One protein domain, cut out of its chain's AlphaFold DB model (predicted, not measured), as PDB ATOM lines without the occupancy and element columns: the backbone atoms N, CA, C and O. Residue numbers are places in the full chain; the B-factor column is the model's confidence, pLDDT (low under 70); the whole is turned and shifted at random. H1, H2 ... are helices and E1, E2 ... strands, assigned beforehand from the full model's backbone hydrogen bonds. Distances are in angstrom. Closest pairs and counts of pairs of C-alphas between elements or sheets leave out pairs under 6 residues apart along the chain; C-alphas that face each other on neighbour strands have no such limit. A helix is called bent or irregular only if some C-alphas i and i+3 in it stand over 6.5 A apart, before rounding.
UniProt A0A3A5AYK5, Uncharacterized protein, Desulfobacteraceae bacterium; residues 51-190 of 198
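Overview. This is residues 51 to 190 of the 198 residues of an uncharacterized protein of Desulfobacteraceae bacterium (UniProt A0A3A5AYK5). One long, twisted and curled sheet of seven antiparallel strands has a single helix, H1, running across one of its faces; no named helix covers the other face. The hairpin of E3 and E4 reaches past the helix at one end of the longest axis, and the E6 to E7 link lies at the other end. The printed part has 140 residues, with seven named strands followed by one named helix, E1 to E7 and then H1; the strands stand side by side in chain order, and the class is mixed, helices and strands. It is only just loose, close to compact, with a radius of gyration of the C-alphas of 17.4 A, and elongated, spanning 57 by 33 by 30 A.

Arrangement. E1, residues 51 to 54, is an edge strand and forms a hairpin with E2, residues 63 to 71; N 53 and O 65 are 3.1 A apart, within hydrogen-bond range. E3, residues 87 to 99, is antiparallel to E2 at 161 degrees, with N 68 and O 92 2.8 A apart. E4, residues 104 to 118, bends by 66 degrees at residue 108 and pairs with E3 through N 93 and O 111, 2.8 A. E5, residues 125 to 133, has N 129 2.8 A from O 114 of E4. E6, residues 142 to 149, has N 146 2.8 A from O 128 of E5. E7, residues 158 to 163, is the other edge strand, with N 160 2.8 A from O 147 of E6. These strands form a meander, each the antiparallel neighbour of the one before. E1 and E7 are apart. H1, residues 166 to 189, is on the sheet at a height over the sheet of 8.6 A, giving two layers, a helix on one face of a sheet. It runs across the strands, at 82 degrees to E3 on the local plane. It lies over E3, and only just over E2, E4, E5 and E6, with 3 C-alphas falling on each of these four. Its closest C-alphas to E6 are those of Ile 169 and Ala 143, 6.2 A, and to E2 those of Leu 183 and Leu 68, 6.8 A. H1 is irregular, with C-alphas 171 and 174 7.3 A apart, and has a kink of 43 degrees near residue 173; 14 of its 20 O i to N i+4 pairs are within hydrogen-bond range.

Along the chain. E1 begins at C-alpha 51, (167.843, 164.375, 187.060). E2 is 25.5 A long, E3 38.2 A, E4 40.4 A, E5 26.8 A and E6 23.8 A; E1, 9.9 A, and E7, 17.3 A, are shorter. H1 measures 34.8 A, from C-alpha 166 at (159.640, 182.780, 164.292) to C-alpha 189 at (163.720, 176.107, 198.155).

Size, cuts and confidence. The C-alphas of Glu 101 and Glu 153 are the two farthest apart, 58.0 A. The printed part has no cut. The E2 to E3 link, residues 72 to 86, is long. Mean pLDDT of the printed part is 83.4; residues 72 to 84, 100 to 103, 120 to 122 and 190 are under 70.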
ATOM      1  N   VAL A  51     167.052 165.430 187.701       77.06
ATOM      2  CA  VAL A  51     167.843 164.375 187.060       77.06
ATOM      3  C   VAL A  51     169.009 165.021 186.331       77.06
ATOM      4  O   VAL A  51     168.794 165.743 185.364       77.06
ATOM      5  N   LEU A  52     170.230 164.757 186.798       82.50
ATOM      6  CA  LEU A  52     171.459 165.069 186.073       82.50
ATOM      7  C   LEU A  52     171.998 163.778 185.456       82.50
ATOM      8  O   LEU A  52     172.372 162.855 186.183       82.50
ATOM      9  N   ALA A  53     172.026 163.706 184.131       85.75
ATOM     10  CA  ALA A  53     172.482 162.528 183.398       85.75
ATOM     11  C   ALA A  53     173.254 162.935 182.134       85.75
ATOM     12  O   ALA A  53     173.029 164.038 181.633       85.75
ATOM     13  N   PRO A  54     174.146 162.077 181.607       88.38
ATOM     14  CA  PRO A  54     174.793 162.324 180.322       88.38
ATOM     15  C   PRO A  54     173.759 162.589 179.227       88.38
ATOM     16  O   PRO A  54     172.720 161.923 179.184       88.38
ATOM     17  N   ASN A  55     174.045 163.543 178.346       87.50
ATOM     18  CA  ASN A  55     173.193 163.846 177.206       87.50
ATOM     19  C   ASN A  55     173.204 162.648 176.233       87.50
ATOM     20  O   ASN A  55     174.224 162.399 175.588       87.50
ATOM     21  N   PRO A  56     172.088 161.909 176.073       85.81
ATOM     22  CA  PRO A  56     172.061 160.697 175.251       85.81
ATOM     23  C   PRO A  56     172.200 160.986 173.749       85.81
ATOM     24  O   PRO A  56     172.394 160.060 172.963       85.81
ATOM     25  N   LEU A  57     172.071 162.251 173.342       86.38
ATOM     26  CA  LEU A  57     172.195 162.698 171.957       86.38
ATOM     27  C   LEU A  57     173.585 163.259 171.638       86.38
ATOM     28  O   LEU A  57     173.845 163.611 170.487       86.38
ATOM     29  N   SER A  58     174.471 163.349 172.630       86.69
ATOM     30  CA  SER A  58     175.804 163.915 172.471       86.69
ATOM     31  C   SER A  58     176.881 162.842 172.567       86.69
ATOM     32  O   SER A  58     176.836 161.998 173.459       86.69
ATOM     33  N   PRO A  59     177.884 162.860 171.675       87.62
ATOM     34  CA  PRO A  59     179.051 161.998 171.806       87.62
ATOM     35  C   PRO A  59     180.058 162.523 172.844       87.62
ATOM     36  O   PRO A  59     181.045 161.843 173.117       87.62
ATOM     37  N   ALA A  60     179.870 163.738 173.368       88.81
ATOM     38  CA  ALA A  60     180.792 164.348 174.315       88.81
ATOM     39  C   ALA A  60     180.563 163.799 175.731       88.81
ATOM     40  O   ALA A  60     179.462 163.868 176.268       88.81
ATOM     41  N   GLU A  61     181.625 163.300 176.366       87.62
ATOM     42  CA  GLU A  61     181.561 162.745 177.729       87.62
ATOM     43  C   GLU A  61     181.246 163.799 178.799       87.62
ATOM     44  O   GLU A  61     180.847 163.465 179.914       87.62
ATOM     45  N   ASN A  62     181.444 165.075 178.469       87.12
ATOM     46  CA  ASN A  62     181.246 166.195 179.372       87.12
ATOM     47  C   ASN A  62     179.925 166.950 179.133       87.12
ATOM     48  O   ASN A  62     179.746 168.043 179.668       87.12
ATOM     49  N   ASP A  63     179.020 166.386 178.336       89.56
ATOM     50  CA  ASP A  63     177.711 166.955 178.025       89.56
ATOM     51  C   ASP A  63     176.607 166.235 178.811       89.56
ATOM     52  O   ASP A  63     176.472 165.009 178.771       89.56
ATOM     53  N   PHE A  64     175.827 167.010 179.558       89.62
ATOM     54  CA  PHE A  64     174.816 166.527 180.486       89.62
ATOM     55  C   PHE A  64     173.500 167.263 180.293       89.62
ATOM     56  O   PHE A  64     173.461 168.451 179.986       89.62
ATOM     57  N   TRP A  65     172.402 166.574 180.577       88.44
ATOM     58  CA  TRP A  65     171.098 167.194 180.750       88.44
ATOM     59  C   TRP A  65     170.730 167.240 182.220       88.44
ATOM     60  O   TRP A  65     170.816 166.239 182.934       88.44
ATOM     61  N   MET A  66     170.285 168.415 182.646       88.12
ATOM     62  CA  MET A  66     169.562 168.608 183.887       88.12
ATOM     63  C   MET A  66     168.081 168.765 183.559       88.12
ATOM     64  O   MET A  66     167.699 169.708 182.868       88.12
ATOM     65  N   VAL A  67     167.254 167.852 184.055       87.38
ATOM     66  CA  VAL A  67     165.797 167.905 183.898       87.38
ATOM     67  C   VAL A  67     165.174 168.290 185.232       87.38
ATOM     68  O   VAL A  67     165.480 167.656 186.239       87.38
ATOM     69  N   LEU A  68     164.312 169.306 185.225       86.50
ATOM     70  CA  LEU A  68     163.375 169.627 186.302       86.50
ATOM     71  C   LEU A  68     161.961 169.309 185.822       86.50
ATOM     72  O   LEU A  68     161.598 169.654 184.696       86.50
ATOM     73  N   LYS A  69     161.173 168.649 186.668       83.75
ATOM     74  CA  LYS A  69     159.847 168.141 186.311       83.75
ATOM     75  C   LYS A  69     158.757 168.711 187.209       83.75
ATOM     76  O   LYS A  69     158.964 168.888 188.408       83.75
ATOM     77  N   TYR A  70     157.597 168.926 186.608       79.75
ATOM     78  CA  TYR A  70     156.309 169.117 187.253       79.75
ATOM     79  C   TYR A  70     155.339 168.128 186.618       79.75
ATOM     80  O   TYR A  70     155.155 168.148 185.402       79.75
ATOM     81  N   GLU A  71     154.765 167.250 187.434       76.44
ATOM     82  CA  GLU A  71     153.798 166.257 186.985       76.44
ATOM     83  C   GLU A  71     152.574 166.287 187.903       76.44
ATOM     84  O   GLU A  71     152.692 166.010 189.100       76.44
ATOM     85  N   GLU A  72     151.407 166.602 187.347       69.44
ATOM     86  CA  GLU A  72     150.133 166.500 188.059       69.44
ATOM     87  C   GLU A  72     149.699 165.031 188.118       69.44
ATOM     88  O   GLU A  72     149.514 164.365 187.096       69.44
ATOM     89  N   ARG A  73     149.579 164.496 189.339       56.06
ATOM     90  CA  ARG A  73     149.168 163.102 189.585       56.06
ATOM     91  C   ARG A  73     147.666 162.931 189.770       56.06
ATOM     92  O   ARG A  73     147.169 161.827 189.549       56.06
ATOM     93  N   GLU A  74     146.970 163.984 190.182       52.03
ATOM     94  CA  GLU A  74     145.526 163.989 190.404       52.03
ATOM     95  C   GLU A  74     144.889 165.177 189.674       52.03
ATOM     96  O   GLU A  74     145.576 166.163 189.409       52.03
ATOM     97  N   PRO A  75     143.605 165.079 189.299       50.75
ATOM     98  CA  PRO A  75     142.947 166.126 188.541       50.75
ATOM     99  C   PRO A  75     142.759 167.410 189.356       50.75
ATOM    100  O   PRO A  75     142.380 167.352 190.531       50.75
ATOM    101  N   ILE A  76     142.951 168.561 188.707       51.72
ATOM    102  CA  ILE A  76     142.820 169.890 189.317       51.72
ATOM    103  C   ILE A  76     141.410 170.044 189.907       51.72
ATOM    104  O   ILE A  76     140.421 170.241 189.194       51.72
ATOM    105  N   THR A  77     141.305 169.992 191.233       45.75
ATOM    106  CA  THR A  77     140.080 170.336 191.960       45.75
ATOM    107  C   THR A  77     140.250 171.698 192.609       45.75
ATOM    108  O   THR A  77     140.459 171.820 193.810       45.75
ATOM    109  N   GLY A  78     140.105 172.755 191.806       44.34
ATOM    110  CA  GLY A  78     139.913 174.098 192.352       44.34
ATOM    111  C   GLY A  78     140.762 175.206 191.751       44.34
ATOM    112  O   GLY A  78     141.393 175.942 192.492       44.34
ATOM    113  N   GLU A  79     140.649 175.442 190.447       43.47
ATOM    114  CA  GLU A  79     140.691 176.808 189.920       43.47
ATOM    115  C   GLU A  79     139.540 176.990 188.925       43.47
ATOM    116  O   GLU A  79     139.232 176.120 188.111       43.47
ATOM    117  N   THR A  80     138.828 178.111 189.039       43.75
ATOM    118  CA  THR A  80     137.664 178.431 188.208       43.75
ATOM    119  C   THR A  80     138.063 178.538 186.737       43.75
ATOM    120  O   THR A  80     138.558 179.582 186.319       43.75
ATOM    121  N   GLY A  81     137.813 177.488 185.953       44.88
ATOM    122  CA  GLY A  81     137.934 177.528 184.492       44.88
ATOM    123  C   GLY A  81     138.453 176.257 183.821       44.88
ATOM    124  O   GLY A  81     138.245 176.118 182.619       44.88
ATOM    125  N   LEU A  82     139.080 175.331 184.555       53.28
ATOM    126  CA  LEU A  82     139.594 174.075 183.993       53.28
ATOM    127  C   LEU A  82     138.642 172.905 184.257       53.28
ATOM    128  O   LEU A  82     137.989 172.841 185.300       53.28
ATOM    129  N   ASN A  83     138.549 171.983 183.296       56.31
ATOM    130  CA  ASN A  83     137.813 170.736 183.470       56.31
ATOM    131  C   ASN A  83     138.507 169.905 184.561       56.31
ATOM    132  O   ASN A  83     139.729 169.758 184.525       56.31
ATOM    133  N   THR A  84     137.733 169.345 185.493       61.94
ATOM    134  CA  THR A  84     138.213 168.573 186.651       61.94
ATOM    135  C   THR A  84     138.889 167.261 186.279       61.94
ATOM    136  O   THR A  84     139.180 166.496 187.174       61.94
ATOM    137  N   ASP A  85     139.110 166.984 184.994       72.06
ATOM    138  CA  ASP A  85     139.850 165.824 184.497       72.06
ATOM    139  C   ASP A  85     141.082 166.229 183.661       72.06
ATOM    140  O   ASP A  85     141.647 165.411 182.935       72.06
ATOM    141  N   SER A  86     141.481 167.504 183.711       75.62
ATOM    142  CA  SER A  86     142.666 167.997 182.999       75.62
ATOM    143  C   SER A  86     143.933 167.774 183.820       75.62
ATOM    144  O   SER A  86     143.879 167.777 185.050       75.62
ATOM    145  N   ALA A  87     145.070 167.623 183.139       80.38
ATOM    146  CA  ALA A  87     146.382 167.539 183.777       80.38
ATOM    147  C   ALA A  87     147.442 168.320 182.990       80.38
ATOM    148  O   ALA A  87     147.540 168.194 181.763       80.38
ATOM    149  N   LEU A  88     148.266 169.085 183.698       84.44
ATOM    150  CA  LEU A  88     149.417 169.818 183.183       84.44
ATOM    151  C   LEU A  88     150.720 169.172 183.664       84.44
ATOM    152  O   LEU A  88     150.959 169.017 184.856       84.44
ATOM    153  N   ASN A  89     151.612 168.861 182.727       86.69
ATOM    154  CA  ASN A  89     152.973 168.422 183.019       86.69
ATOM    155  C   ASN A  89     153.973 169.361 182.345       86.69
ATOM    156  O   ASN A  89     153.820 169.700 181.169       86.69
ATOM    157  N   LEU A  90     155.017 169.759 183.069       89.62
ATOM    158  CA  LEU A  90     156.072 170.642 182.573       89.62
ATOM    159  C   LEU A  90     157.435 169.986 182.778       89.62
ATOM    160  O   LEU A  90     157.746 169.503 183.866       89.62
ATOM    161  N   TYR A  91     158.282 170.029 181.755       90.56
ATOM    162  CA  TYR A  91     159.652 169.525 181.823       90.56
ATOM    163  C   TYR A  91     160.602 170.605 181.339       90.56
ATOM    164  O   TYR A  91     160.651 170.907 180.146       90.56
ATOM    165  N   LEU A  92     161.367 171.179 182.261       92.31
ATOM    166  CA  LEU A  92     162.437 172.106 181.927       92.31
ATOM    167  C   LEU A  92     163.738 171.324 181.803       92.31
ATOM    168  O   LEU A  92     164.233 170.760 182.778       92.31
ATOM    169  N   VAL A  93     164.301 171.303 180.603       92.31
ATOM    170  CA  VAL A  93     165.546 170.606 180.299       92.31
ATOM    171  C   VAL A  93     166.622 171.632 179.994       92.31
ATOM    172  O   VAL A  93     166.468 172.476 179.116       92.31
ATOM    173  N   THR A  94     167.725 171.554 180.728       91.69
ATOM    174  CA  THR A  94     168.892 172.423 180.564       91.69
ATOM    175  C   THR A  94     170.088 171.576 180.146       91.69
ATOM    176  O   THR A  94     170.476 170.651 180.864       91.69
ATOM    177  N   GLY A  95     170.665 171.882 178.986       91.12
ATOM    178  CA  GLY A  95     171.923 171.310 178.518       91.12
ATOM    179  C   GLY A  95     173.100 171.980 179.216       91.12
ATOM    180  O   GLY A  95     173.193 173.207 179.239       91.12
ATOM    181  N   LEU A  96     173.982 171.174 179.800       90.12
ATOM    182  CA  LEU A  96     175.120 171.593 180.605       90.12
ATOM    183  C   LEU A  96     176.408 171.008 180.028       90.12
ATOM    184  O   LEU A  96     176.565 169.792 179.947       90.12
ATOM    185  N   ALA A  97     177.362 171.875 179.708       88.12
ATOM    186  CA  ALA A  97     178.732 171.469 179.430       88.12
ATOM    187  C   ALA A  97     179.531 171.525 180.738       88.12
ATOM    188  O   ALA A  97     179.735 172.606 181.297       88.12
ATOM    189  N   ILE A  98     179.965 170.375 181.249       83.75
ATOM    190  CA  ILE A  98     180.763 170.296 182.474       83.75
ATOM    191  C   ILE A  98     182.241 170.479 182.127       83.75
ATOM    192  O   ILE A  98     182.794 169.788 181.270       83.75
ATOM    193  N   LEU A  99     182.903 171.409 182.810       76.94
ATOM    194  CA  LEU A  99     184.352 171.559 182.734       76.94
ATOM    195  C   LEU A  99     184.995 170.625 183.765       76.94
ATOM    196  O   LEU A  99     184.840 170.811 184.973       76.94
ATOM    197  N   ALA A 100     185.705 169.603 183.273       63.69
ATOM    198  CA  ALA A 100     186.258 168.502 184.072       63.69
ATOM    199  C   ALA A 100     187.187 168.950 185.216       63.69
ATOM    200  O   ALA A 100     187.331 168.241 186.207       63.69
ATOM    201  N   GLU A 101     187.811 170.122 185.091       63.81
ATOM    202  CA  GLU A 101     188.762 170.642 186.077       63.81
ATOM    203  C   GLU A 101     188.081 171.358 187.254       63.81
ATOM    204  O   GLU A 101     188.667 171.450 188.331       63.81
ATOM    205  N   GLU A 102     186.834 171.817 187.090       61.53
ATOM    206  CA  GLU A 102     186.167 172.688 188.071       61.53
ATOM    207  C   GLU A 102     184.842 172.121 188.612       61.53
ATOM    208  O   GLU A 102     184.294 172.667 189.567       61.53
ATOM    209  N   ASN A 103     184.315 171.027 188.039       67.69
ATOM    210  CA  ASN A 103     182.949 170.531 188.299       67.69
ATOM    211  C   ASN A 103     181.862 171.611 188.108       67.69
ATOM    212  O   ASN A 103     180.769 171.518 188.669       67.69
ATOM    213  N   VAL A 104     182.157 172.640 187.312       72.50
ATOM    214  CA  VAL A 104     181.223 173.708 186.957       72.50
ATOM    215  C   VAL A 104     180.527 173.318 185.656       72.50
ATOM    216  O   VAL A 104     181.183 173.039 184.652       72.50
ATOM    217  N   GLY A 105     179.194 173.276 185.686       79.38
ATOM    218  CA  GLY A 105     178.358 173.104 184.500       79.38
ATOM    219  C   GLY A 105     177.971 174.458 183.916       79.38
ATOM    220  O   GLY A 105     177.380 175.277 184.619       79.38
ATOM    221  N   LEU A 106     178.286 174.689 182.643       87.38
ATOM    222  CA  LEU A 106     177.858 175.876 181.905       87.38
ATOM    223  C   LEU A 106     176.592 175.550 181.100       87.38
ATOM    224  O   LEU A 106     176.657 174.687 180.217       87.38
ATOM    225  N   PRO A 107     175.449 176.204 181.382       89.75
ATOM    226  CA  PRO A 107     174.253 176.038 180.574       89.75
ATOM    227  C   PRO A 107     174.446 176.685 179.204       89.75
ATOM    228  O   PRO A 107     174.879 177.834 179.108       89.75
ATOM    229  N   TYR A 108     174.137 175.937 178.148       90.75
ATOM    230  CA  TYR A 108     174.307 176.390 176.760       90.75
ATOM    231  C   TYR A 108     173.054 176.200 175.896       90.75
ATOM    232  O   TYR A 108     173.017 176.673 174.766       90.75
ATOM    233  N   TYR A 109     172.049 175.491 176.412       91.56
ATOM    234  CA  TYR A 109     170.788 175.220 175.731       91.56
ATOM    235  C   TYR A 109     169.700 174.993 176.778       91.56
ATOM    236  O   TYR A 109     169.943 174.299 177.771       91.56
ATOM    237  N   GLN A 110     168.500 175.511 176.554       94.25
ATOM    238  CA  GLN A 110     167.359 175.251 177.417       94.25
ATOM    239  C   GLN A 110     166.093 175.036 176.595       94.25
ATOM    240  O   GLN A 110     165.823 175.735 175.623       94.25
ATOM    241  N   PHE A 111     165.281 174.067 176.999       95.12
ATOM    242  CA  PHE A 111     163.957 173.895 176.427       95.12
ATOM    243  C   PHE A 111     162.938 173.485 177.475       95.12
ATOM    244  O   PHE A 111     163.247 172.800 178.448       95.12
ATOM    245  N   LEU A 112     161.707 173.917 177.246       95.50
ATOM    246  CA  LEU A 112     160.544 173.608 178.047       95.50
ATOM    247  C   LEU A 112     159.589 172.755 177.217       95.50
ATOM    248  O   LEU A 112     159.168 173.159 176.132       95.50
ATOM    249  N   ILE A 113     159.230 171.591 177.748       95.31
ATOM    250  CA  ILE A 113     158.109 170.796 177.257       95.31
ATOM    251  C   ILE A 113     156.905 171.111 178.140       95.31
ATOM    252  O   ILE A 113     156.966 170.909 179.352       95.31
ATOM    253  N   VAL A 114     155.827 171.589 177.531       94.00
ATOM    254  CA  VAL A 114     154.525 171.793 178.171       94.00
ATOM    255  C   VAL A 114     153.589 170.736 177.619       94.00
ATOM    256  O   VAL A 114     153.345 170.733 176.418       94.00
ATOM    257  N   THR A 115     153.066 169.851 178.457       91.56
ATOM    258  CA  THR A 115     152.092 168.831 178.059       91.56
ATOM    259  C   THR A 115     150.794 169.074 178.806       91.56
ATOM    260  O   THR A 115     150.760 168.994 180.031       91.56
ATOM    261  N   PHE A 116     149.723 169.338 178.069       89.19
ATOM    262  CA  PHE A 116     148.383 169.506 178.604       89.19
ATOM    263  C   PHE A 116     147.489 168.373 178.123       89.19
ATOM    264  O   PHE A 116     147.372 168.123 176.923       89.19
ATOM    265  N   ARG A 117     146.864 167.681 179.064       86.94
ATOM    266  CA  ARG A 117     145.854 166.667 178.799       86.94
ATOM    267  C   ARG A 117     144.500 167.247 179.168       86.94
ATOM    268  O   ARG A 117     144.308 167.623 180.318       86.94
ATOM    269  N   ASP A 118     143.583 167.272 178.212       82.00
ATOM    270  CA  ASP A 118     142.202 167.699 178.420       82.00
ATOM    271  C   ASP A 118     141.261 166.488 178.343       82.00
ATOM    272  O   ASP A 118     141.167 165.820 177.305       82.00
ATOM    273  N   GLY A 119     140.595 166.200 179.465       73.75
ATOM    274  CA  GLY A 119     139.633 165.111 179.630       73.75
ATOM    275  C   GLY A 119     140.160 163.884 180.386       73.75
ATOM    276  O   GLY A 119     141.347 163.544 180.352       73.75
ATOM    277  N   GLY A 120     139.231 163.184 181.042       63.88
ATOM    278  CA  GLY A 120     139.486 161.937 181.759       63.88
ATOM    279  C   GLY A 120     139.511 160.740 180.811       63.88
ATOM    280  O   GLY A 120     138.751 160.679 179.848       63.88
ATOM    281  N   ASP A 121     140.372 159.762 181.089       65.56
ATOM    282  CA  ASP A 121     140.425 158.449 180.420       65.56
ATOM    283  C   ASP A 121     140.970 158.416 178.972       65.56
ATOM    284  O   ASP A 121     141.726 159.289 178.538       65.56
ATOM    285  N   SER A 122     140.697 157.320 178.249       64.81
ATOM    286  CA  SER A 122     141.287 156.955 176.948       64.81
ATOM    287  C   SER A 122     140.895 157.869 175.782       64.81
ATOM    288  O   SER A 122     141.385 157.669 174.674       64.81
ATOM    289  N   LEU A 123     140.016 158.846 176.027       73.44
ATOM    290  CA  LEU A 123     139.529 159.813 175.041       73.44
ATOM    291  C   LEU A 123     140.098 161.229 175.252       73.44
ATOM    292  O   LEU A 123     139.664 162.172 174.594       73.44
ATOM    293  N   ALA A 124     141.087 161.382 176.135       82.62
ATOM    294  CA  ALA A 124     141.705 162.673 176.403       82.62
ATOM    295  C   ALA A 124     142.513 163.201 175.209       82.62
ATOM    296  O   ALA A 124     143.349 162.489 174.647       82.62
ATOM    297  N   THR A 125     142.314 164.474 174.869       88.06
ATOM    298  CA  THR A 125     143.168 165.164 173.894       88.06
ATOM    299  C   THR A 125     144.456 165.591 174.583       88.06
ATOM    300  O   THR A 125     144.422 166.188 175.659       88.06
ATOM    301  N   VAL A 126     145.599 165.304 173.965       90.00
ATOM    302  CA  VAL A 126     146.914 165.711 174.473       90.00
ATOM    303  C   VAL A 126     147.473 166.800 173.578       90.00
ATOM    304  O   VAL A 126     147.596 166.616 172.372       90.00
ATOM    305  N   GLN A 127     147.827 167.929 174.169       92.88
ATOM    306  CA  GLN A 127     148.487 169.044 173.509       92.88
ATOM    307  C   GLN A 127     149.886 169.201 174.092       92.88
ATOM    308  O   GLN A 127     150.075 169.101 175.304       92.88
ATOM    309  N   GLN A 128     150.875 169.427 173.237       94.81
ATOM    310  CA  GLN A 128     152.257 169.570 173.648       94.81
ATOM    311  C   GLN A 128     152.925 170.741 172.940       94.81
ATOM    312  O   GLN A 128     152.927 170.816 171.713       94.81
ATOM    313  N   TRP A 129     153.570 171.600 173.721       96.50
ATOM    314  CA  TRP A 129     154.458 172.642 173.231       96.50
ATOM    315  C   TRP A 129     155.893 172.290 173.588       96.50
ATOM    316  O   TRP A 129     156.187 171.883 174.710       96.50
ATOM    317  N   LEU A 130     156.794 172.474 172.634       96.94
ATOM    318  CA  LEU A 130     158.232 172.474 172.859       96.94
ATOM    319  C   LEU A 130     158.720 173.894 172.605       96.94
ATOM    320  O   LEU A 130     158.685 174.334 171.461       96.94
ATOM    321  N   LEU A 131     159.157 174.593 173.646       97.25
ATOM    322  CA  LEU A 131     159.693 175.954 173.573       97.25
ATOM    323  C   LEU A 131     161.193 175.888 173.848       97.25
ATOM    324  O   LEU A 131     161.589 175.298 174.847       97.25
ATOM    325  N   SER A 132     162.032 176.455 172.987       96.69
ATOM    326  CA  SER A 132     163.483 176.315 173.096       96.69
ATOM    327  C   SER A 132     164.214 177.643 172.984       96.69
ATOM    328  O   SER A 132     164.031 178.366 172.009       96.69
ATOM    329  N   ASP A 133     165.117 177.866 173.929       96.00
ATOM    330  CA  ASP A 133     166.217 178.826 173.891       96.00
ATOM    331  C   ASP A 133     167.491 178.037 173.538       96.00
ATOM    332  O   ASP A 133     168.037 177.276 174.344       96.00
ATOM    333  N   ALA A 134     167.890 178.101 172.271       91.75
ATOM    334  CA  ALA A 134     168.898 177.211 171.711       91.75
ATOM    335  C   ALA A 134     170.337 177.673 171.971       91.75
ATOM    336  O   ALA A 134     171.278 176.903 171.762       91.75
ATOM    337  N   ASN A 135     170.513 178.921 172.391       91.25
ATOM    338  CA  ASN A 135     171.815 179.519 172.668       91.25
ATOM    339  C   ASN A 135     171.957 179.978 174.133       91.25
ATOM    340  O   ASN A 135     173.025 180.463 174.515       91.25
ATOM    341  N   ASN A 136     170.910 179.779 174.939       90.12
ATOM    342  CA  ASN A 136     170.802 180.180 176.334       90.12
ATOM    343  C   ASN A 136     170.999 181.697 176.540       90.12
ATOM    344  O   ASN A 136     171.621 182.121 177.519       90.12
ATOM    345  N   ASP A 137     170.514 182.521 175.604       93.06
ATOM    346  CA  ASP A 137     170.546 183.989 175.690       93.06
ATOM    347  C   ASP A 137     169.333 184.585 176.433       93.06
ATOM    348  O   ASP A 137     169.256 185.802 176.650       93.06
ATOM    349  N   GLY A 138     168.419 183.719 176.873       90.19
ATOM    350  CA  GLY A 138     167.188 184.056 177.565       90.19
ATOM    351  C   GLY A 138     166.004 184.289 176.632       90.19
ATOM    352  O   GLY A 138     164.936 184.658 177.125       90.19
ATOM    353  N   ARG A 139     166.143 184.113 175.313       94.88
ATOM    354  CA  ARG A 139     165.065 184.297 174.334       94.88
ATOM    355  C   ARG A 139     164.736 182.992 173.632       94.88
ATOM    356  O   ARG A 139     165.598 182.187 173.308       94.88
ATOM    357  N   LEU A 140     163.451 182.794 173.364       96.69
ATOM    358  CA  LEU A 140     163.009 181.649 172.584       96.69
ATOM    359  C   LEU A 140     163.428 181.793 171.112       96.69
ATOM    360  O   LEU A 140     163.050 182.750 170.435       96.69
ATOM    361  N   ASP A 141     164.140 180.790 170.609       95.50
ATOM    362  CA  ASP A 141     164.575 180.679 169.215       95.50
ATOM    363  C   ASP A 141     163.639 179.800 168.385       95.50
ATOM    364  O   ASP A 141     163.444 180.028 167.192       95.50
ATOM    365  N   ASN A 142     163.092 178.748 169.001       95.50
ATOM    366  CA  ASN A 142     162.285 177.740 168.319       95.50
ATOM    367  C   ASN A 142     161.078 177.355 169.167       95.50
ATOM    368  O   ASN A 142     161.186 177.203 170.384       95.50
ATOM    369  N   ALA A 143     159.945 177.114 168.509       96.38
ATOM    370  CA  ALA A 143     158.799 176.505 169.154       96.38
ATOM    371  C   ALA A 143     158.110 175.491 168.234       96.38
ATOM    372  O   ALA A 143     158.056 175.662 167.013       96.38
ATOM    373  N   LYS A 144     157.594 174.414 168.821       95.94
ATOM    374  CA  LYS A 144     156.802 173.396 168.126       95.94
ATOM    375  C   LYS A 144     155.543 173.093 168.907       95.94
ATOM    376  O   LYS A 144     155.551 173.163 170.134       95.94
ATOM    377  N   PHE A 145     154.506 172.709 168.184       95.19
ATOM    378  CA  PHE A 145     153.241 172.274 168.742       95.19
ATOM    379  C   PHE A 145     152.846 170.910 168.176       95.19
ATOM    380  O   PHE A 145     153.003 170.647 166.979       95.19
ATOM    381  N   GLU A 146     152.317 170.053 169.038       94.19
ATOM    382  CA  GLU A 146     151.723 168.770 168.685       94.19
ATOM    383  C   GLU A 146     150.385 168.607 169.409       94.19
ATOM    384  O   GLU A 146     150.289 168.870 170.604       94.19
ATOM    385  N   ARG A 147     149.355 168.148 168.696       92.44
ATOM    386  CA  ARG A 147     148.070 167.748 169.274       92.44
ATOM    387  C   ARG A 147     147.751 166.321 168.869       92.44
ATOM    388  O   ARG A 147     147.826 165.975 167.693       92.44
ATOM    389  N   ILE A 148     147.376 165.508 169.843       91.12
ATOM    390  CA  ILE A 148     146.944 164.129 169.666       91.12
ATOM    391  C   ILE A 148     145.499 164.040 170.136       91.12
ATOM    392  O   ILE A 148     145.213 164.213 171.321       91.12
ATOM    393  N   THR A 149     144.605 163.750 169.200       90.38
ATOM    394  CA  THR A 149     143.185 163.527 169.462       90.38
ATOM    395  C   THR A 149     142.904 162.033 169.300       90.38
ATOM    396  O   THR A 149     143.116 161.493 168.209       90.38
ATOM    397  N   PRO A 150     142.471 161.325 170.352       86.06
ATOM    398  CA  PRO A 150     142.145 159.907 170.244       86.06
ATOM    399  C   PRO A 150     140.960 159.694 169.294       86.06
ATOM    400  O   PRO A 150     140.029 160.497 169.250       86.06
ATOM    401  N   GLY A 151     141.016 158.613 168.513       82.31
ATOM    402  CA  GLY A 151     139.889 158.170 167.696       82.31
ATOM    403  C   GLY A 151     138.796 157.540 168.562       82.31
ATOM    404  O   GLY A 151     139.052 157.124 169.695       82.31
ATOM    405  N   ASN A 152     137.572 157.447 168.038       80.88
ATOM    406  CA  ASN A 152     136.521 156.659 168.690       80.88
ATOM    407  C   ASN A 152     136.825 155.153 168.580       80.88
ATOM    408  O   ASN A 152     137.793 154.754 167.938       80.88
ATOM    409  N   GLU A 153     136.004 154.290 169.193       77.00
ATOM    410  CA  GLU A 153     136.207 152.832 169.146       77.00
ATOM    411  C   GLU A 153     136.478 152.314 167.717       77.00
ATOM    412  O   GLU A 153     135.606 152.339 166.848       77.00
ATOM    413  N   GLY A 154     137.696 151.809 167.491       72.62
ATOM    414  CA  GLY A 154     138.134 151.255 166.205       72.62
ATOM    415  C   GLY A 154     138.693 152.271 165.201       72.62
ATOM    416  O   GLY A 154     139.093 151.860 164.112       72.62
ATOM    417  N   GLU A 155     138.747 153.558 165.548       82.62
ATOM    418  CA  GLU A 155     139.398 154.612 164.767       82.62
ATOM    419  C   GLU A 155     140.829 154.864 165.268       82.62
ATOM    420  O   GLU A 155     141.109 154.819 166.468       82.62
ATOM    421  N   ASP A 156     141.743 155.161 164.342       84.56
ATOM    422  CA  ASP A 156     143.106 155.570 164.684       84.56
ATOM    423  C   ASP A 156     143.116 156.978 165.305       84.56
ATOM    424  O   ASP A 156     142.330 157.854 164.930       84.56
ATOM    425  N   SER A 157     144.049 157.225 166.228       85.81
ATOM    426  CA  SER A 157     144.295 158.565 166.769       85.81
ATOM    427  C   SER A 157     144.740 159.535 165.675       85.81
ATOM    428  O   SER A 157     145.580 159.194 164.839       85.81
ATOM    429  N   GLN A 158     144.254 160.771 165.732       89.50
ATOM    430  CA  GLN A 158     144.711 161.853 164.868       89.50
ATOM    431  C   GLN A 158     145.851 162.617 165.535       89.50
ATOM    432  O   GLN A 158     145.790 162.937 166.720       89.50
ATOM    433  N   THR A 159     146.893 162.923 164.764       90.50
ATOM    434  CA  THR A 159     148.032 163.716 165.230       90.50
ATOM    435  C   THR A 159     148.249 164.910 164.316       90.50
ATOM    436  O   THR A 159     148.442 164.759 163.109       90.50
ATOM    437  N   GLU A 160     148.266 166.094 164.908       90.94
ATOM    438  CA  GLU A 160     148.554 167.367 164.256       90.94
ATOM    439  C   GLU A 160     149.891 167.894 164.767       90.94
ATOM    440  O   GLU A 160     150.143 167.886 165.968       90.94
ATOM    441  N   LYS A 161     150.765 168.338 163.858       92.69
ATOM    442  CA  LYS A 161     152.102 168.856 164.180       92.69
ATOM    443  C   LYS A 161     152.344 170.165 163.457       92.69
ATOM    444  O   LYS A 161     152.001 170.289 162.282       92.69
ATOM    445  N   MET A 162     152.982 171.105 164.140       91.00
ATOM    446  CA  MET A 162     153.309 172.413 163.590       91.00
ATOM    447  C   MET A 162     154.643 172.920 164.140       91.00
ATOM    448  O   MET A 162     154.867 172.912 165.348       91.00
ATOM    449  N   ASP A 163     155.501 173.413 163.249       93.62
ATOM    450  CA  ASP A 163     156.592 174.308 163.635       93.62
ATOM    451  C   ASP A 163     156.031 175.734 163.724       93.62
ATOM    452  O   ASP A 163     155.418 176.232 162.772       93.62
ATOM    453  N   ILE A 164     156.193 176.379 164.878       92.56
ATOM    454  CA  ILE A 164     155.648 177.716 165.123       92.56
ATOM    455  C   ILE A 164     156.521 178.753 164.392       92.56
ATOM    456  O   ILE A 164     157.747 178.722 164.532       92.56
ATOM    457  N   PRO A 165     155.924 179.689 163.628       91.62
ATOM    458  CA  PRO A 165     156.670 180.732 162.928       91.62
ATOM    459  C   PRO A 165     157.486 181.618 163.875       91.62
ATOM    460  O   PRO A 165     156.989 182.026 164.923       91.62
ATOM    461  N   LEU A 166     158.714 181.976 163.477       89.31
ATOM    462  CA  LEU A 166     159.640 182.780 164.292       89.31
ATOM    463  C   LEU A 166     159.036 184.109 164.777       89.31
ATOM    464  O   LEU A 166     159.287 184.528 165.901       89.31
ATOM    465  N   ASP A 167     158.213 184.764 163.955       91.19
ATOM    466  CA  ASP A 167     157.536 186.023 164.293       91.19
ATOM    467  C   ASP A 167     156.435 185.862 165.354       91.19
ATOM    468  O   ASP A 167     156.001 186.851 165.943       91.19
ATOM    469  N   GLN A 168     156.002 184.628 165.612       92.38
ATOM    470  CA  GLN A 168     154.977 184.289 166.595       92.38
ATOM    471  C   GLN A 168     155.564 183.706 167.883       92.38
ATOM    472  O   GLN A 168     154.875 183.688 168.893       92.38
ATOM    473  N   ILE A 169     156.825 183.256 167.897       93.81
ATOM    474  CA  ILE A 169     157.438 182.603 169.070       93.81
ATOM    475  C   ILE A 169     157.400 183.498 170.314       93.81
ATOM    476  O   ILE A 169     157.167 183.020 171.424       93.81
ATOM    477  N   GLN A 170     157.575 184.807 170.126       92.75
ATOM    478  CA  GLN A 170     157.641 185.779 171.215       92.75
ATOM    479  C   GLN A 170     156.382 185.790 172.100       92.75
ATOM    480  O   GLN A 170     156.480 186.173 173.266       92.75
ATOM    481  N   ILE A 171     155.224 185.338 171.596       93.56
ATOM    482  CA  ILE A 171     153.991 185.249 172.397       93.56
ATOM    483  C   ILE A 171     154.136 184.286 173.588       93.56
ATOM    484  O   ILE A 171     153.420 184.421 174.574       93.56
ATOM    485  N   PHE A 172     155.083 183.345 173.521       95.81
ATOM    486  CA  PHE A 172     155.331 182.349 174.564       95.81
ATOM    487  C   PHE A 172     156.443 182.740 175.541       95.81
ATOM    488  O   PHE A 172     156.678 182.024 176.515       95.81
ATOM    489  N   GLN A 173     157.129 183.863 175.313       95.31
ATOM    490  CA  GLN A 173     158.298 184.256 176.102       95.31
ATOM    491  C   GLN A 173     157.958 184.444 177.585       95.31
ATOM    492  O   GLN A 173     158.626 183.885 178.451       95.31
ATOM    493  N   GLU A 174     156.892 185.190 177.888       94.38
ATOM    494  CA  GLU A 174     156.490 185.457 179.277       94.38
ATOM    495  C   GLU A 174     156.132 184.164 180.021       94.38
ATOM    496  O   GLU A 174     156.450 184.004 181.203       94.38
ATOM    497  N   TYR A 175     155.508 183.216 179.318       93.25
ATOM    498  CA  TYR A 175     155.192 181.903 179.863       93.25
ATOM    499  C   TYR A 175     156.460 181.115 180.186       93.25
ATOM    500  O   TYR A 175     156.607 180.611 181.299       93.25
ATOM    501  N   PHE A 176     157.389 181.040 179.230       94.88
ATOM    502  CA  PHE A 176     158.661 180.345 179.394       94.88
ATOM    503  C   PHE A 176     159.451 180.895 180.586       94.88
ATOM    504  O   PHE A 176     159.864 180.129 181.456       94.88
ATOM    505  N   GLU A 177     159.587 182.217 180.690       94.00
ATOM    506  CA  GLU A 177     160.270 182.874 181.809       94.00
ATOM    507  C   GLU A 177     159.589 182.601 183.153       94.00
ATOM    508  O   GLU A 177     160.265 182.380 184.166       94.00
ATOM    509  N   LYS A 178     158.251 182.608 183.182       90.62
ATOM    510  CA  LYS A 178     157.484 182.312 184.393       90.62
ATOM    511  C   LYS A 178     157.702 180.868 184.846       90.62
ATOM    512  O   LYS A 178     158.065 180.673 186.006       90.62
ATOM    513  N   VAL A 179     157.557 179.884 183.955       88.94
ATOM    514  CA  VAL A 179     157.783 178.465 184.285       88.94
ATOM    515  C   VAL A 179     159.228 178.216 184.704       88.94
ATOM    516  O   VAL A 179     159.464 177.570 185.723       88.94
ATOM    517  N   ASN A 180     160.195 178.764 183.964       90.06
ATOM    518  CA  ASN A 180     161.616 178.639 184.279       90.06
ATOM    519  C   ASN A 180     161.912 179.131 185.704       90.06
ATOM    520  O   ASN A 180     162.521 178.419 186.507       90.06
ATOM    521  N   ARG A 181     161.413 180.321 186.056       88.38
ATOM    522  CA  ARG A 181     161.561 180.888 187.401       88.38
ATOM    523  C   ARG A 181     160.889 180.029 188.469       88.38
ATOM    524  O   ARG A 181     161.484 179.804 189.517       88.38
ATOM    525  N   GLU A 182     159.659 179.583 188.239       83.50
ATOM    526  CA  GLU A 182     158.897 178.833 189.242       83.50
ATOM    527  C   GLU A 182     159.484 177.442 189.501       83.50
ATOM    528  O   GLU A 182     159.675 177.081 190.665       83.50
ATOM    529  N   LEU A 183     159.857 176.698 188.454       82.62
ATOM    530  CA  LEU A 183     160.481 175.379 188.598       82.62
ATOM    531  C   LEU A 183     161.844 175.460 189.290       82.62
ATOM    532  O   LEU A 183     162.104 174.673 190.200       82.62
ATOM    533  N   ASN A 184     162.698 176.423 188.921       84.69
ATOM    534  CA  ASN A 184     163.990 176.600 189.593       84.69
ATOM    535  C   ASN A 184     163.824 177.040 191.051       84.69
ATOM    536  O   ASN A 184     164.448 176.456 191.933       84.69
ATOM    537  N   ASN A 185     162.939 178.002 191.334       81.19
ATOM    538  CA  ASN A 185     162.674 178.440 192.707       81.19
ATOM    539  C   ASN A 185     162.204 177.270 193.588       81.19
ATOM    540  O   ASN A 185     162.682 177.099 194.711       81.19
ATOM    541  N   LYS A 186     161.305 176.420 193.072       73.81
ATOM    542  CA  LYS A 186     160.867 175.223 193.797       73.81
ATOM    543  C   LYS A 186     161.982 174.182 193.943       73.81
ATOM    544  O   LYS A 186     162.074 173.574 195.005       73.81
ATOM    545  N   ALA A 187     162.852 174.005 192.947       76.75
ATOM    546  CA  ALA A 187     164.002 173.101 193.040       76.75
ATOM    547  C   ALA A 187     165.043 173.545 194.086       76.75
ATOM    548  O   ALA A 187     165.698 172.700 194.693       76.75
ATOM    549  N   GLU A 188     165.206 174.854 194.294       78.12
ATOM    550  CA  GLU A 188     166.151 175.418 195.265       78.12
ATOM    551  C   GLU A 188     165.597 175.443 196.695       78.12
ATOM    552  O   GLU A 188     166.333 175.174 197.645       78.12
ATOM    553  N   ASN A 189     164.311 175.772 196.854       71.12
ATOM    554  CA  ASN A 189     163.720 176.107 198.155       71.12
ATOM    555  C   ASN A 189     162.673 175.096 198.657       71.12
ATOM    556  O   ASN A 189     162.263 175.166 199.817       71.12
ATOM    557  N   GLY A 190     162.206 174.178 197.808       59.56
ATOM    558  CA  GLY A 190     161.162 173.207 198.133       59.56
ATOM    559  C   GLY A 190     161.702 171.921 198.759       59.56
ATOM    560  O   GLY A 190     162.782 171.441 198.420       59.56
TER     561      GLY A 190